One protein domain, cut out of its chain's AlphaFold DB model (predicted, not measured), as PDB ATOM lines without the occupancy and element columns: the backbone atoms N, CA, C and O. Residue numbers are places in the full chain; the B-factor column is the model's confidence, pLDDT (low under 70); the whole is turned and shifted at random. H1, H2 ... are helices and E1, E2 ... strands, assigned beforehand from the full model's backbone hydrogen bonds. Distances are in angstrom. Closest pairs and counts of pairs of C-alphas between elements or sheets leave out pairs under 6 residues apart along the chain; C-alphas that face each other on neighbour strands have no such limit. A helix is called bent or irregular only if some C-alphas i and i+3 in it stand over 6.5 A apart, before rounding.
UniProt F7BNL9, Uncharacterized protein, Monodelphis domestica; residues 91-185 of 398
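What this domain is: This is residues 91 to 185 of the 398 residues of an uncharacterized protein of Monodelphis domestica (UniProt F7BNL9). The domain is a rod with two helices, H1 and H3, meeting at a steep angle in its middle, and a small two-stranded hairpin toward each end, E1 with E2 at one and E3 with E4 at the other. The short helix H2 packs on residues 100 to 102 of H1, and residues 130 to 131 of a long unnamed stretch pair with residues 104 to 105 of E1. The printed part has 95 residues with three named helices and four named strands, in the order H1, E1, E2, H2, H3, E3, E4, and two antiparallel sheets, E1 - E2 and E3 - E4. The class is mixed, helices and strands, with under half of the residues, 44, in named elements. The whole is only just loose, close to compact, with a radius of gyration of the C-alphas of 15.2 A and spans of 52 by 23 by 20 A.

How they stand to each other: E1, residues 104 to 107, and E2, residues 113 to 115, form an antiparallel hairpin at 145 degrees, with N 106 and O 114 2.9 A apart and N 114 and O 106 2.8 A apart, within hydrogen-bond range. The C-alphas of Trp 104 in E1 and Phe 132 in H2, residues 132 to 136, are the closest of the two, 6.0 A apart. H1, residues 91 to 102, touches H2 with residues 100 to 102 alone, the closest C-alphas being those of Thr 101 and Ser 133, 5.1 A apart. H3, residues 149 to 162, touches H1 with residues 155 to 159 alone, the closest C-alphas being those of Val 92 and Leu 159, 7.2 A apart. H1 and H3 run opposite ways at a steep tilt of 52 degrees. E3, residues 173 to 175, and E4, residues 181 to 183, form an antiparallel hairpin at 140 degrees, with N 174 and O 182 2.9 A apart, within hydrogen-bond range. The closest C-alphas of H3 and E4, those of Leu 162 and Tyr 182, are 5.5 A apart. H2 and H3 are apart, and so are E2 and H3. Every O i to N i+4 pair is within hydrogen-bond range in H2, 7 of 8 in H1 and 8 of 10 in H3.

Where its parts are: H1 begins at C-alpha 91 at (-40.770, 5.325, -5.317) and is 16.7 A long from first to last C-alpha. E1 is 10.7 A long, E2 6.8 A and H2 5.9 A. H3, 20.0 A long, begins at C-alpha 149 at (-41.017, 1.950, -23.078) and is irregular, with C-alphas 150 and 153 7.4 A apart. E3 is 6.9 A long, and E4, 7.1 A long, ends at C-alpha 183 at (-47.256, 5.537, 0.529).

The domain as a whole: The two C-alphas farthest apart, those of Gln 109 and Gln 167, are 51.8 A apart. The links from E2 to H2, 16 residues, and from H2 to H3, 12 residues, are long. The printed part has no cut; its mean pLDDT is 96.0, and no printed residue is under 70.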
ATOM      1  N   PRO A  91     -39.778   6.244  -4.755       97.75
ATOM      2  CA  PRO A  91     -40.770   5.325  -5.317       97.75
ATOM      3  C   PRO A  91     -40.774   5.175  -6.834       97.75
ATOM      4  O   PRO A  91     -40.983   4.065  -7.331       97.75
ATOM      5  N   VAL A  92     -40.488   6.245  -7.580       98.25
ATOM      6  CA  VAL A  92     -40.465   6.201  -9.050       98.25
ATOM      7  C   VAL A  92     -39.283   5.346  -9.515       98.25
ATOM      8  O   VAL A  92     -39.437   4.476 -10.380       98.25
ATOM      9  N   ALA A  93     -38.108   5.555  -8.912       98.06
ATOM     10  CA  ALA A  93     -36.904   4.793  -9.218       98.06
ATOM     11  C   ALA A  93     -36.999   3.335  -8.753       98.06
ATOM     12  O   ALA A  93     -36.622   2.430  -9.500       98.06
ATOM     13  N   ALA A  94     -37.514   3.098  -7.545       97.75
ATOM     14  CA  ALA A  94     -37.630   1.764  -6.964       97.75
ATOM     15  C   ALA A  94     -38.581   0.872  -7.777       97.75
ATOM     16  O   ALA A  94     -38.227  -0.263  -8.097       97.75
ATOM     17  N   LEU A  95     -39.738   1.393  -8.205       98.38
ATOM     18  CA  LEU A  95     -40.671   0.631  -9.038       98.38
ATOM     19  C   LEU A  95     -40.085   0.316 -10.428       98.38
ATOM     20  O   LEU A  95     -40.226  -0.808 -10.908       98.38
ATOM     21  N   ASN A  96     -39.368   1.254 -11.059       98.12
ATOM     22  CA  ASN A  96     -38.635   0.990 -12.307       98.12
ATOM     23  C   ASN A  96     -37.566  -0.097 -12.130       98.12
ATOM     24  O   ASN A  96     -37.489  -1.050 -12.911       98.12
ATOM     25  N   SER A  97     -36.775   0.037 -11.066       97.38
ATOM     26  CA  SER A  97     -35.734  -0.913 -10.683       97.38
ATOM     27  C   SER A  97     -36.330  -2.307 -10.483       97.38
ATOM     28  O   SER A  97     -35.822  -3.265 -11.063       97.38
ATOM     29  N   TYR A  98     -37.454  -2.425  -9.771       97.56
ATOM     30  CA  TYR A  98     -38.182  -3.681  -9.606       97.56
ATOM     31  C   TYR A  98     -38.662  -4.253 -10.945       97.56
ATOM     32  O   TYR A  98     -38.350  -5.404 -11.253       97.56
ATOM     33  N   LEU A  99     -39.346  -3.461 -11.782       97.88
ATOM     34  CA  LEU A  99     -39.849  -3.918 -13.085       97.88
ATOM     35  C   LEU A  99     -38.732  -4.495 -13.960       97.88
ATOM     36  O   LEU A  99     -38.921  -5.533 -14.590       97.88
ATOM     37  N   SER A 100     -37.541  -3.894 -13.931       96.62
ATOM     38  CA  SER A 100     -36.379  -4.397 -14.672       96.62
ATOM     39  C   SER A 100     -35.964  -5.828 -14.276       96.62
ATOM     40  O   SER A 100     -35.337  -6.531 -15.070       96.62
ATOM     41  N   THR A 101     -36.338  -6.293 -13.080       95.38
ATOM     42  CA  THR A 101     -36.028  -7.646 -12.584       95.38
ATOM     43  C   THR A 101     -37.068  -8.699 -12.955       95.38
ATOM     44  O   THR A 101     -36.727  -9.876 -13.036       95.38
ATOM     45  N   VAL A 102     -38.308  -8.280 -13.225       96.44
ATOM     46  CA  VAL A 102     -39.455  -9.165 -13.506       96.44
ATOM     47  C   VAL A 102     -39.948  -9.080 -14.955       96.44
ATOM     48  O   VAL A 102     -40.943  -9.706 -15.316       96.44
ATOM     49  N   CYS A 103     -39.256  -8.315 -15.805       97.31
ATOM     50  CA  CYS A 103     -39.490  -8.264 -17.248       97.31
ATOM     51  C   CYS A 103     -38.493  -9.166 -17.987       97.31
ATOM     52  O   CYS A 103     -37.277  -9.049 -17.805       97.31
ATOM     53  N   TRP A 104     -39.007 -10.037 -18.858       97.56
ATOM     54  CA  TRP A 104     -38.246 -11.143 -19.445       97.56
ATOM     55  C   TRP A 104     -38.082 -11.017 -20.955       97.56
ATOM     56  O   TRP A 104     -39.027 -10.722 -21.691       97.56
ATOM     57  N   GLY A 105     -36.879 -11.317 -21.430       97.06
ATOM     58  CA  GLY A 105     -36.556 -11.323 -22.847       97.06
ATOM     59  C   GLY A 105     -35.437 -12.294 -23.193       97.06
ATOM     60  O   GLY A 105     -34.937 -13.059 -22.363       97.06
ATOM     61  N   GLN A 106     -35.063 -12.264 -24.464       96.06
ATOM     62  CA  GLN A 106     -33.971 -13.048 -25.019       96.06
ATOM     63  C   GLN A 106     -33.316 -12.291 -26.171       96.06
ATOM     64  O   GLN A 106     -33.929 -11.416 -26.786       96.06
ATOM     65  N   PHE A 107     -32.076 -12.646 -26.488       94.69
ATOM     66  CA  PHE A 107     -31.413 -12.139 -27.682       94.69
ATOM     67  C   PHE A 107     -31.834 -12.951 -28.909       94.69
ATOM     68  O   PHE A 107     -31.852 -14.182 -28.873       94.69
ATOM     69  N   ASP A 108     -32.180 -12.263 -29.997       93.06
ATOM     70  CA  ASP A 108     -32.370 -12.894 -31.299       93.06
ATOM     71  C   ASP A 108     -31.020 -13.318 -31.916       93.06
ATOM     72  O   ASP A 108     -29.943 -13.019 -31.393       93.06
ATOM     73  N   GLN A 109     -31.061 -14.004 -33.062       93.25
ATOM     74  CA  GLN A 109     -29.852 -14.462 -33.767       93.25
ATOM     75  C   GLN A 109     -28.926 -13.312 -34.208       93.25
ATOM     76  O   GLN A 109     -27.749 -13.538 -34.466       93.25
ATOM     77  N   SER A 110     -29.445 -12.082 -34.285       94.44
ATOM     78  CA  SER A 110     -28.673 -10.876 -34.603       94.44
ATOM     79  C   SER A 110     -28.098 -10.179 -33.364       94.44
ATOM     80  O   SER A 110     -27.470  -9.130 -33.489       94.44
ATOM     81  N   GLY A 111     -28.305 -10.739 -32.167       93.44
ATOM     82  CA  GLY A 111     -27.852 -10.163 -30.905       93.44
ATOM     83  C   GLY A 111     -28.710  -8.996 -30.412       93.44
ATOM     84  O   GLY A 111     -28.250  -8.220 -29.576       93.44
ATOM     85  N   ARG A 112     -29.949  -8.843 -30.899       94.25
ATOM     86  CA  ARG A 112     -30.880  -7.802 -30.432       94.25
ATOM     87  C   ARG A 112     -31.832  -8.349 -29.380       94.25
ATOM     88  O   ARG A 112     -32.336  -9.462 -29.509       94.25
ATOM     89  N   TRP A 113     -32.097  -7.546 -28.354       95.81
ATOM     90  CA  TRP A 113     -33.046  -7.899 -27.303       95.81
ATOM     91  C   TRP A 113     -34.480  -7.940 -27.838       95.81
ATOM     92  O   TRP A 113     -34.930  -7.003 -28.500       95.81
ATOM     93  N   LYS A 114     -35.205  -9.010 -27.511       95.50
ATOM     94  CA  LYS A 114     -36.625  -9.190 -27.802       95.50
ATOM     95  C   LYS A 114     -37.365  -9.579 -26.525       95.50
ATOM     96  O   LYS A 114     -37.004 -10.556 -25.869       95.50
ATOM     97  N   TRP A 115     -38.426  -8.840 -26.212       97.06
ATOM     98  CA  TRP A 115     -39.327  -9.164 -25.110       97.06
ATOM     99  C   TRP A 115     -40.097 -10.455 -25.388       97.06
ATOM    100  O   TRP A 115     -40.564 -10.685 -26.506       97.06
ATOM    101  N   LEU A 116     -40.208 -11.302 -24.366       96.44
ATOM    102  CA  LEU A 116     -41.020 -12.520 -24.413       96.44
ATOM    103  C   LEU A 116     -42.476 -12.243 -24.028       96.44
ATOM    104  O   LEU A 116     -43.375 -12.940 -24.485       96.44
ATOM    105  N   SER A 117     -42.690 -11.226 -23.195       93.50
ATOM    106  CA  SER A 117     -43.988 -10.792 -22.689       93.50
ATOM    107  C   SER A 117     -43.909  -9.316 -22.293       93.50
ATOM    108  O   SER A 117     -42.876  -8.869 -21.794       93.50
ATOM    109  N   GLU A 118     -45.002  -8.576 -22.482       89.44
ATOM    110  CA  GLU A 118     -45.196  -7.230 -21.911       89.44
ATOM    111  C   GLU A 118     -45.862  -7.280 -20.522       89.44
ATOM    112  O   GLU A 118     -46.009  -6.263 -19.849       89.44
ATOM    113  N   SER A 119     -46.246  -8.473 -20.064       93.62
ATOM    114  CA  SER A 119     -46.693  -8.727 -18.692       93.62
ATOM    115  C   SER A 119     -45.529  -9.278 -17.863       93.62
ATOM    116  O   SER A 119     -44.983 -10.323 -18.243       93.62
ATOM    117  N   PRO A 120     -45.138  -8.611 -16.759       96.06
ATOM    118  CA  PRO A 120     -44.115  -9.119 -15.857       96.06
ATOM    119  C   PRO A 120     -44.520 -10.426 -15.183       96.06
ATOM    120  O   PRO A 120     -45.703 -10.730 -15.031       96.06
ATOM    121  N   SER A 121     -43.522 -11.173 -14.730       96.19
ATOM    122  CA  SER A 121     -43.713 -12.383 -13.932       96.19
ATOM    123  C   SER A 121     -42.544 -12.572 -12.970       96.19
ATOM    124  O   SER A 121     -41.411 -12.216 -13.289       96.19
ATOM    125  N   LEU A 122     -42.794 -13.157 -11.795       94.44
ATOM    126  CA  LEU A 122     -41.725 -13.462 -10.834       94.44
ATOM    127  C   LEU A 122     -40.729 -14.501 -11.358       94.44
ATOM    128  O   LEU A 122     -39.536 -14.426 -11.067       94.44
ATOM    129  N   LEU A 123     -41.240 -15.471 -12.117       92.50
ATOM    130  CA  LEU A 123     -40.477 -16.564 -12.704       92.50
ATOM    131  C   LEU A 123     -40.335 -16.371 -14.218       92.50
ATOM    132  O   LEU A 123     -41.223 -15.772 -14.840       92.50
ATOM    133  N   PRO A 124     -39.258 -16.898 -14.827       92.94
ATOM    134  CA  PRO A 124     -39.088 -16.860 -16.272       92.94
ATOM    135  C   PRO A 124     -40.266 -17.557 -16.976       92.94
ATOM    136  O   PRO A 124     -40.614 -18.680 -16.605       92.94
ATOM    137  N   PRO A 125     -40.862 -16.946 -18.017       94.25
ATOM    138  CA  PRO A 125     -42.027 -17.509 -18.705       94.25
ATOM    139  C   PRO A 125     -41.694 -18.741 -19.561       94.25
ATOM    140  O   PRO A 125     -42.589 -19.491 -19.943       94.25
ATOM    141  N   SER A 126     -40.418 -18.955 -19.893       92.19
ATOM    142  CA  SER A 126     -39.957 -20.101 -20.677       92.19
ATOM    143  C   SER A 126     -38.482 -20.419 -20.400       92.19
ATOM    144  O   SER A 126     -37.727 -19.529 -19.998       92.19
ATOM    145  N   PRO A 127     -38.019 -21.652 -20.677       89.75
ATOM    146  CA  PRO A 127     -36.594 -21.966 -20.686       89.75
ATOM    147  C   PRO A 127     -35.812 -21.022 -21.608       89.75
ATOM    148  O   PRO A 127     -36.288 -20.660 -22.684       89.75
ATOM    149  N   GLY A 128     -34.616 -20.608 -21.184       87.94
ATOM    150  CA  GLY A 128     -33.765 -19.673 -21.933       87.94
ATOM    151  C   GLY A 128     -34.164 -18.197 -21.821       87.94
ATOM    152  O   GLY A 128     -33.399 -17.339 -22.262       87.94
ATOM    153  N   ALA A 129     -35.307 -17.885 -21.199       94.12
ATOM    154  CA  ALA A 129     -35.638 -16.517 -20.827       94.12
ATOM    155  C   ALA A 129     -34.614 -15.978 -19.822       94.12
ATOM    156  O   ALA A 129     -34.170 -16.683 -18.916       94.12
ATOM    157  N   SER A 130     -34.275 -14.703 -19.963       93.94
ATOM    158  CA  SER A 130     -33.438 -13.980 -19.010       93.94
ATOM    159  C   SER A 130     -34.121 -12.672 -18.642       93.94
ATOM    160  O   SER A 130     -34.844 -12.099 -19.463       93.94
ATOM    161  N   SER A 131     -33.951 -12.216 -17.404       94.56
ATOM    162  CA  SER A 131     -34.524 -10.934 -17.007       94.56
ATOM    163  C   SER A 131     -33.756  -9.802 -17.686       94.56
ATOM    164  O   SER A 131     -32.598  -9.945 -18.103       94.56
ATOM    165  N   PHE A 132     -34.392  -8.643 -17.821       96.38
ATOM    166  CA  PHE A 132     -33.682  -7.464 -18.302       96.38
ATOM    167  C   PHE A 132     -32.502  -7.140 -17.377       96.38
ATOM    168  O   PHE A 132     -31.374  -6.960 -17.844       96.38
ATOM    169  N   SER A 133     -32.717  -7.183 -16.059       94.81
ATOM    170  CA  SER A 133     -31.677  -6.865 -15.085       94.81
ATOM    171  C   SER A 133     -30.487  -7.821 -15.104       94.81
ATOM    172  O   SER A 133     -29.371  -7.377 -14.841       94.81
ATOM    173  N   SER A 134     -30.663  -9.105 -15.440       92.25
ATOM    174  CA  SER A 134     -29.523 -10.033 -15.537       92.25
ATOM    175  C   SER A 134     -28.569  -9.680 -16.685       92.25
ATOM    176  O   SER A 134     -27.389 -10.015 -16.632       92.25
ATOM    177  N   ASN A 135     -29.058  -8.993 -17.723       93.94
ATOM    178  CA  ASN A 135     -28.264  -8.636 -18.903       93.94
ATOM    179  C   ASN A 135     -27.784  -7.179 -18.889       93.94
ATOM    180  O   ASN A 135     -26.679  -6.890 -19.352       93.94
ATOM    181  N   PHE A 136     -28.603  -6.272 -18.352       94.75
ATOM    182  CA  PHE A 136     -28.371  -4.824 -18.396       94.75
ATOM    183  C   PHE A 136     -28.191  -4.182 -17.012       94.75
ATOM    184  O   PHE A 136     -27.839  -3.007 -16.929       94.75
ATOM    185  N   GLY A 137     -28.364  -4.945 -15.929       93.69
ATOM    186  CA  GLY A 137     -28.419  -4.425 -14.562       93.69
ATOM    187  C   GLY A 137     -29.796  -3.860 -14.200       93.69
ATOM    188  O   GLY A 137     -30.648  -3.656 -15.065       93.69
ATOM    189  N   ARG A 138     -30.025  -3.616 -12.903       94.12
ATOM    190  CA  ARG A 138     -31.227  -2.898 -12.457       94.12
ATOM    191  C   ARG A 138     -31.201  -1.462 -12.975       94.12
ATOM    192  O   ARG A 138     -30.139  -0.840 -13.015       94.12
ATOM    193  N   ASP A 139     -32.367  -0.943 -13.338       95.62
ATOM    194  CA  ASP A 139     -32.495   0.354 -13.998       95.62
ATOM    195  C   ASP A 139     -33.583   1.210 -13.343       95.62
ATOM    196  O   ASP A 139     -34.769   0.900 -13.435       95.62
ATOM    197  N   SER A 140     -33.182   2.309 -12.699       96.44
ATOM    198  CA  SER A 140     -34.090   3.248 -12.029       96.44
ATOM    199  C   SER A 140     -34.917   4.107 -12.991       96.44
ATOM    200  O   SER A 140     -35.846   4.779 -12.555       96.44
ATOM    201  N   ALA A 141     -34.610   4.085 -14.288       96.81
ATOM    202  CA  ALA A 141     -35.346   4.800 -15.326       96.81
ATOM    203  C   ALA A 141     -35.825   3.850 -16.438       96.81
ATOM    204  O   ALA A 141     -36.022   4.283 -17.576       96.81
ATOM    205  N   PHE A 142     -36.001   2.561 -16.116       97.56
ATOM    206  CA  PHE A 142     -36.312   1.485 -17.059       97.56
ATOM    207  C   PHE A 142     -37.366   1.876 -18.104       97.56
ATOM    208  O   PHE A 142     -37.089   1.821 -19.304       97.56
ATOM    209  N   THR A 143     -38.544   2.340 -17.680       97.50
ATOM    210  CA  THR A 143     -39.648   2.653 -18.599       97.50
ATOM    211  C   THR A 143     -39.480   3.957 -19.372       97.50
ATOM    212  O   THR A 143     -40.204   4.184 -20.337       97.50
ATOM    213  N   ALA A 144     -38.538   4.815 -18.977       96.44
ATOM    214  CA  ALA A 144     -38.180   6.013 -19.734       96.44
ATOM    215  C   ALA A 144     -37.192   5.704 -20.873       96.44
ATOM    216  O   ALA A 144     -37.039   6.502 -21.799       96.44
ATOM    217  N   ARG A 145     -36.515   4.547 -20.831       95.56
ATOM    218  CA  ARG A 145     -35.593   4.114 -21.886       95.56
ATOM    219  C   ARG A 145     -36.332   3.413 -23.018       95.56
ATOM    220  O   ARG A 145     -37.363   2.779 -22.825       95.56
ATOM    221  N   THR A 146     -35.735   3.438 -24.209       95.31
ATOM    222  CA  THR A 146     -36.322   2.855 -25.429       95.31
ATOM    223  C   THR A 146     -36.720   1.388 -25.268       95.31
ATOM    224  O   THR A 146     -37.783   0.997 -25.738       95.31
ATOM    225  N   LEU A 147     -35.895   0.573 -24.595       95.38
ATOM    226  CA  LEU A 147     -36.207  -0.846 -24.399       95.38
ATOM    227  C   LEU A 147     -37.341  -1.067 -23.391       95.38
ATOM    228  O   LEU A 147     -38.130  -1.982 -23.598       95.38
ATOM    229  N   GLY A 148     -37.444  -0.250 -22.339       96.88
ATOM    230  CA  GLY A 148     -38.483  -0.389 -21.315       96.88
ATOM    231  C   GLY A 148     -39.785   0.357 -21.620       96.88
ATOM    232  O   GLY A 148     -40.776   0.125 -20.934       96.88
ATOM    233  N   HIS A 149     -39.826   1.196 -22.661       96.56
ATOM    234  CA  HIS A 149     -41.017   1.950 -23.078       96.56
ATOM    235  C   HIS A 149     -42.310   1.112 -23.186       96.56
ATOM    236  O   HIS A 149     -43.352   1.611 -22.763       96.56
ATOM    237  N   PRO A 150     -42.307  -0.151 -23.675       97.38
ATOM    238  CA  PRO A 150     -43.524  -0.974 -23.694       97.38
ATOM    239  C   PRO A 150     -44.197  -1.139 -22.317       97.38
ATOM    240  O   PRO A 150     -45.409  -1.295 -22.235       97.38
ATOM    241  N   PHE A 151     -43.437  -1.031 -21.223       98.12
ATOM    242  CA  PHE A 151     -43.935  -1.175 -19.852       98.12
ATOM    243  C   PHE A 151     -44.366   0.157 -19.210       98.12
ATOM    244  O   PHE A 151     -44.769   0.170 -18.048       98.12
ATOM    245  N   GLN A 152     -44.308   1.284 -19.931       97.56
ATOM    246  CA  GLN A 152     -44.611   2.615 -19.384       97.56
ATOM    247  C   GLN A 152     -46.050   2.741 -18.863       97.56
ATOM    248  O   GLN A 152     -46.270   3.321 -17.797       97.56
ATOM    249  N   THR A 153     -47.030   2.185 -19.580       98.00
ATOM    250  CA  THR A 153     -48.437   2.197 -19.148       98.00
ATOM    251  C   THR A 153     -48.620   1.400 -17.861       98.00
ATOM    252  O   THR A 153     -49.245   1.879 -16.919       98.00
ATOM    253  N   LEU A 154     -48.019   0.207 -17.789       98.00
ATOM    254  CA  LEU A 154     -48.039  -0.628 -16.590       98.00
ATOM    255  C   LEU A 154     -47.432   0.123 -15.400       98.00
ATOM    256  O   LEU A 154     -48.067   0.236 -14.356       98.00
ATOM    257  N   PHE A 155     -46.235   0.682 -15.583       98.44
ATOM    258  CA  PHE A 155     -45.553   1.480 -14.570       98.44
ATOM    259  C   PHE A 155     -46.424   2.632 -14.064       98.44
ATOM    260  O   PHE A 155     -46.587   2.785 -12.858       98.44
ATOM    261  N   SER A 156     -47.035   3.395 -14.973       98.25
ATOM    262  CA  SER A 156     -47.881   4.541 -14.618       98.25
ATOM    263  C   SER A 156     -49.102   4.122 -13.796       98.25
ATOM    264  O   SER A 156     -49.424   4.777 -12.809       98.25
ATOM    265  N   ASN A 157     -49.734   2.998 -14.151       98.38
ATOM    266  CA  ASN A 157     -50.879   2.459 -13.415       98.38
ATOM    267  C   ASN A 157     -50.494   2.048 -11.985       98.38
ATOM    268  O   ASN A 157     -51.185   2.400 -11.034       98.38
ATOM    269  N   TYR A 158     -49.378   1.333 -11.811       98.50
ATOM    270  CA  TYR A 158     -48.923   0.918 -10.479       98.50
ATOM    271  C   TYR A 158     -48.402   2.085  -9.640       98.50
ATOM    272  O   TYR A 158     -48.626   2.117  -8.432       98.50
ATOM    273  N   LEU A 159     -47.764   3.072 -10.269       98.06
ATOM    274  CA  LEU A 159     -47.340   4.289  -9.588       98.06
ATOM    275  C   LEU A 159     -48.548   5.093  -9.082       98.06
ATOM    276  O   LEU A 159     -48.515   5.606  -7.970       98.06
ATOM    277  N   GLN A 160     -49.642   5.136  -9.849       98.25
ATOM    278  CA  GLN A 160     -50.896   5.754  -9.409       98.25
ATOM    279  C   GLN A 160     -51.509   5.034  -8.197       98.25
ATOM    280  O   GLN A 160     -52.012   5.690  -7.291       98.25
ATOM    281  N   LEU A 161     -51.453   3.699  -8.149       98.19
ATOM    282  CA  LEU A 161     -51.927   2.924  -6.992       98.19
ATOM    283  C   LEU A 161     -51.080   3.156  -5.727       98.19
ATOM    284  O   LEU A 161     -51.585   3.019  -4.616       98.19
ATOM    285  N   LEU A 162     -49.803   3.505  -5.894       97.50
ATOM    286  CA  LEU A 162     -48.895   3.863  -4.802       97.50
ATOM    287  C   LEU A 162     -49.081   5.292  -4.283       97.50
ATOM    288  O   LEU A 162     -48.541   5.618  -3.220       97.50
ATOM    289  N   GLU A 163     -49.750   6.161  -5.042       97.94
ATOM    290  CA  GLU A 163     -49.849   7.587  -4.739       97.94
ATOM    291  C   GLU A 163     -50.559   7.805  -3.396       97.94
ATOM    292  O   GLU A 163     -51.603   7.219  -3.107       97.94
ATOM    293  N   TRP A 164     -49.971   8.645  -2.547       97.81
ATOM    294  CA  TRP A 164     -50.539   8.975  -1.250       97.81
ATOM    295  C   TRP A 164     -51.793   9.834  -1.446       97.81
ATOM    296  O   TRP A 164     -51.708  10.902  -2.059       97.81
ATOM    297  N   PRO A 165     -52.953   9.439  -0.899       94.06
ATOM    298  CA  PRO A 165     -54.164  10.215  -1.085       94.06
ATOM    299  C   PRO A 165     -54.158  11.468  -0.206       94.06
ATOM    300  O   PRO A 165     -54.025  11.409   1.018       94.06
ATOM    301  N   GLY A 166     -54.405  12.617  -0.831       91.19
ATOM    302  CA  GLY A 166     -54.582  13.887  -0.136       91.19
ATOM    303  C   GLY A 166     -53.266  14.588   0.195       91.19
ATOM    304  O   GLY A 166     -52.305  14.540  -0.565       91.19
ATOM    305  N   GLN A 167     -53.249  15.321   1.310       94.19
ATOM    306  CA  GLN A 167     -52.088  16.133   1.673       94.19
ATOM    307  C   GLN A 167     -50.921  15.258   2.151       94.19
ATOM    308  O   GLN A 167     -51.157  14.296   2.895       94.19
ATOM    309  N   PRO A 168     -49.671  15.602   1.783       96.69
ATOM    310  CA  PRO A 168     -48.480  14.928   2.275       96.69
ATOM    311  C   PRO A 168     -48.477  14.754   3.792       96.69
ATOM    312  O   PRO A 168     -48.724  15.691   4.551       96.69
ATOM    313  N   ASN A 169     -48.146  13.548   4.237       96.69
ATOM    314  CA  ASN A 169     -47.960  13.230   5.646       96.69
ATOM    315  C   ASN A 169     -46.491  12.869   5.899       96.69
ATOM    316  O   ASN A 169     -45.969  11.952   5.268       96.69
ATOM    317  N   ALA A 170     -45.824  13.560   6.824       95.69
ATOM    318  CA  ALA A 170     -44.391  13.372   7.075       95.69
ATOM    319  C   ALA A 170     -44.025  11.945   7.535       95.69
ATOM    320  O   ALA A 170     -42.932  11.462   7.239       95.69
ATOM    321  N   VAL A 171     -44.946  11.266   8.223       97.12
ATOM    322  CA  VAL A 171     -44.753   9.904   8.734       97.12
ATOM    323  C   VAL A 171     -45.117   8.878   7.666       97.12
ATOM    324  O   VAL A 171     -44.333   7.984   7.376       97.12
ATOM    325  N   PHE A 172     -46.284   9.015   7.037       97.75
ATOM    326  CA  PHE A 172     -46.858   7.950   6.205       97.75
ATOM    327  C   PHE A 172     -46.660   8.117   4.700       97.75
ATOM    328  O   PHE A 172     -46.941   7.184   3.948       97.75
ATOM    329  N   SER A 173     -46.146   9.267   4.259       97.50
ATOM    330  CA  SER A 173     -45.821   9.517   2.857       97.50
ATOM    331  C   SER A 173     -44.337   9.821   2.653       97.50
ATOM    332  O   SER A 173     -43.644  10.274   3.571       97.50
ATOM    333  N   VAL A 174     -43.859   9.588   1.435       96.62
ATOM    334  CA  VAL A 174     -42.502   9.905   0.982       96.62
ATOM    335  C   VAL A 174     -42.576  10.604  -0.383       96.62
ATOM    336  O   VAL A 174     -43.405  10.203  -1.206       96.62
ATOM    337  N   PRO A 175     -41.779  11.658  -0.637       97.00
ATOM    338  CA  PRO A 175     -41.730  12.272  -1.957       97.00
ATOM    339  C   PRO A 175     -41.065  11.323  -2.959       97.00
ATOM    340  O   PRO A 175     -40.065  10.677  -2.642       97.00
ATOM    341  N   GLY A 176     -41.611  11.254  -4.169       96.69
ATOM    342  CA  GLY A 176     -40.951  10.638  -5.311       96.69
ATOM    343  C   GLY A 176     -40.209  11.648  -6.168       96.69
ATOM    344  O   GLY A 176     -40.330  12.865  -6.017       96.69
ATOM    345  N   GLU A 177     -39.430  11.112  -7.097       96.88
ATOM    346  CA  GLU A 177     -38.594  11.870  -8.022       96.88
ATOM    347  C   GLU A 177     -39.402  12.789  -8.947       96.88
ATOM    348  O   GLU A 177     -38.866  13.759  -9.475       96.88
ATOM    349  N   ASP A 178     -40.695  12.513  -9.125       95.50
ATOM    350  CA  ASP A 178     -41.625  13.313  -9.918       95.50
ATOM    351  C   ASP A 178     -42.364  14.394  -9.106       95.50
ATOM    352  O   ASP A 178     -43.284  15.035  -9.612       95.50
ATOM    353  N   GLY A 179     -41.973  14.606  -7.845       95.12
ATOM    354  CA  GLY A 179     -42.541  15.623  -6.957       95.12
ATOM    355  C   GLY A 179     -43.882  15.247  -6.322       95.12
ATOM    356  O   GLY A 179     -44.391  16.005  -5.496       95.12
ATOM    357  N   ARG A 180     -44.453  14.085  -6.665       97.12
ATOM    358  CA  ARG A 180     -45.641  13.540  -5.994       97.12
ATOM    359  C   ARG A 180     -45.262  12.806  -4.714       97.12
ATOM    360  O   ARG A 180     -44.094  12.514  -4.466       97.12
ATOM    361  N   HIS A 181     -46.258  12.529  -3.881       97.94
ATOM    362  CA  HIS A 181     -46.084  11.778  -2.644       97.94
ATOM    363  C   HIS A 181     -46.698  10.392  -2.772       97.94
ATOM    364  O   HIS A 181     -47.776  10.236  -3.333       97.94
ATOM    365  N   TYR A 182     -46.026   9.404  -2.198       98.38
ATOM    366  CA  TYR A 182     -46.425   8.002  -2.246       98.38
ATOM    367  C   TYR A 182     -46.511   7.425  -0.843       98.38
ATOM    368  O   TYR A 182     -45.906   7.959   0.093       98.38
ATOM    369  N   HIS A 183     -47.246   6.326  -0.696       98.00
ATOM    370  CA  HIS A 183     -47.256   5.537   0.529       98.00
ATOM    371  C   HIS A 183     -45.826   5.166   0.941       98.00
ATOM    372  O   HIS A 183     -45.104   4.521   0.184       98.00
ATOM    373  N   ARG A 184     -45.420   5.549   2.160       97.31
ATOM    374  CA  ARG A 184     -44.130   5.128   2.722       97.31
ATOM    375  C   ARG A 184     -44.127   3.615   2.922       97.31
ATOM    376  O   ARG A 184     -43.223   2.947   2.449       97.31
ATOM    377  N   VAL A 185     -45.153   3.096   3.599       98.25
ATOM    378  CA  VAL A 185     -45.372   1.661   3.836       98.25
ATOM    379  C   VAL A 185     -46.589   1.213   3.042       98.25
ATOM    380  O   VAL A 185     -47.620   1.887   3.071       98.25
TER     381      VAL A 185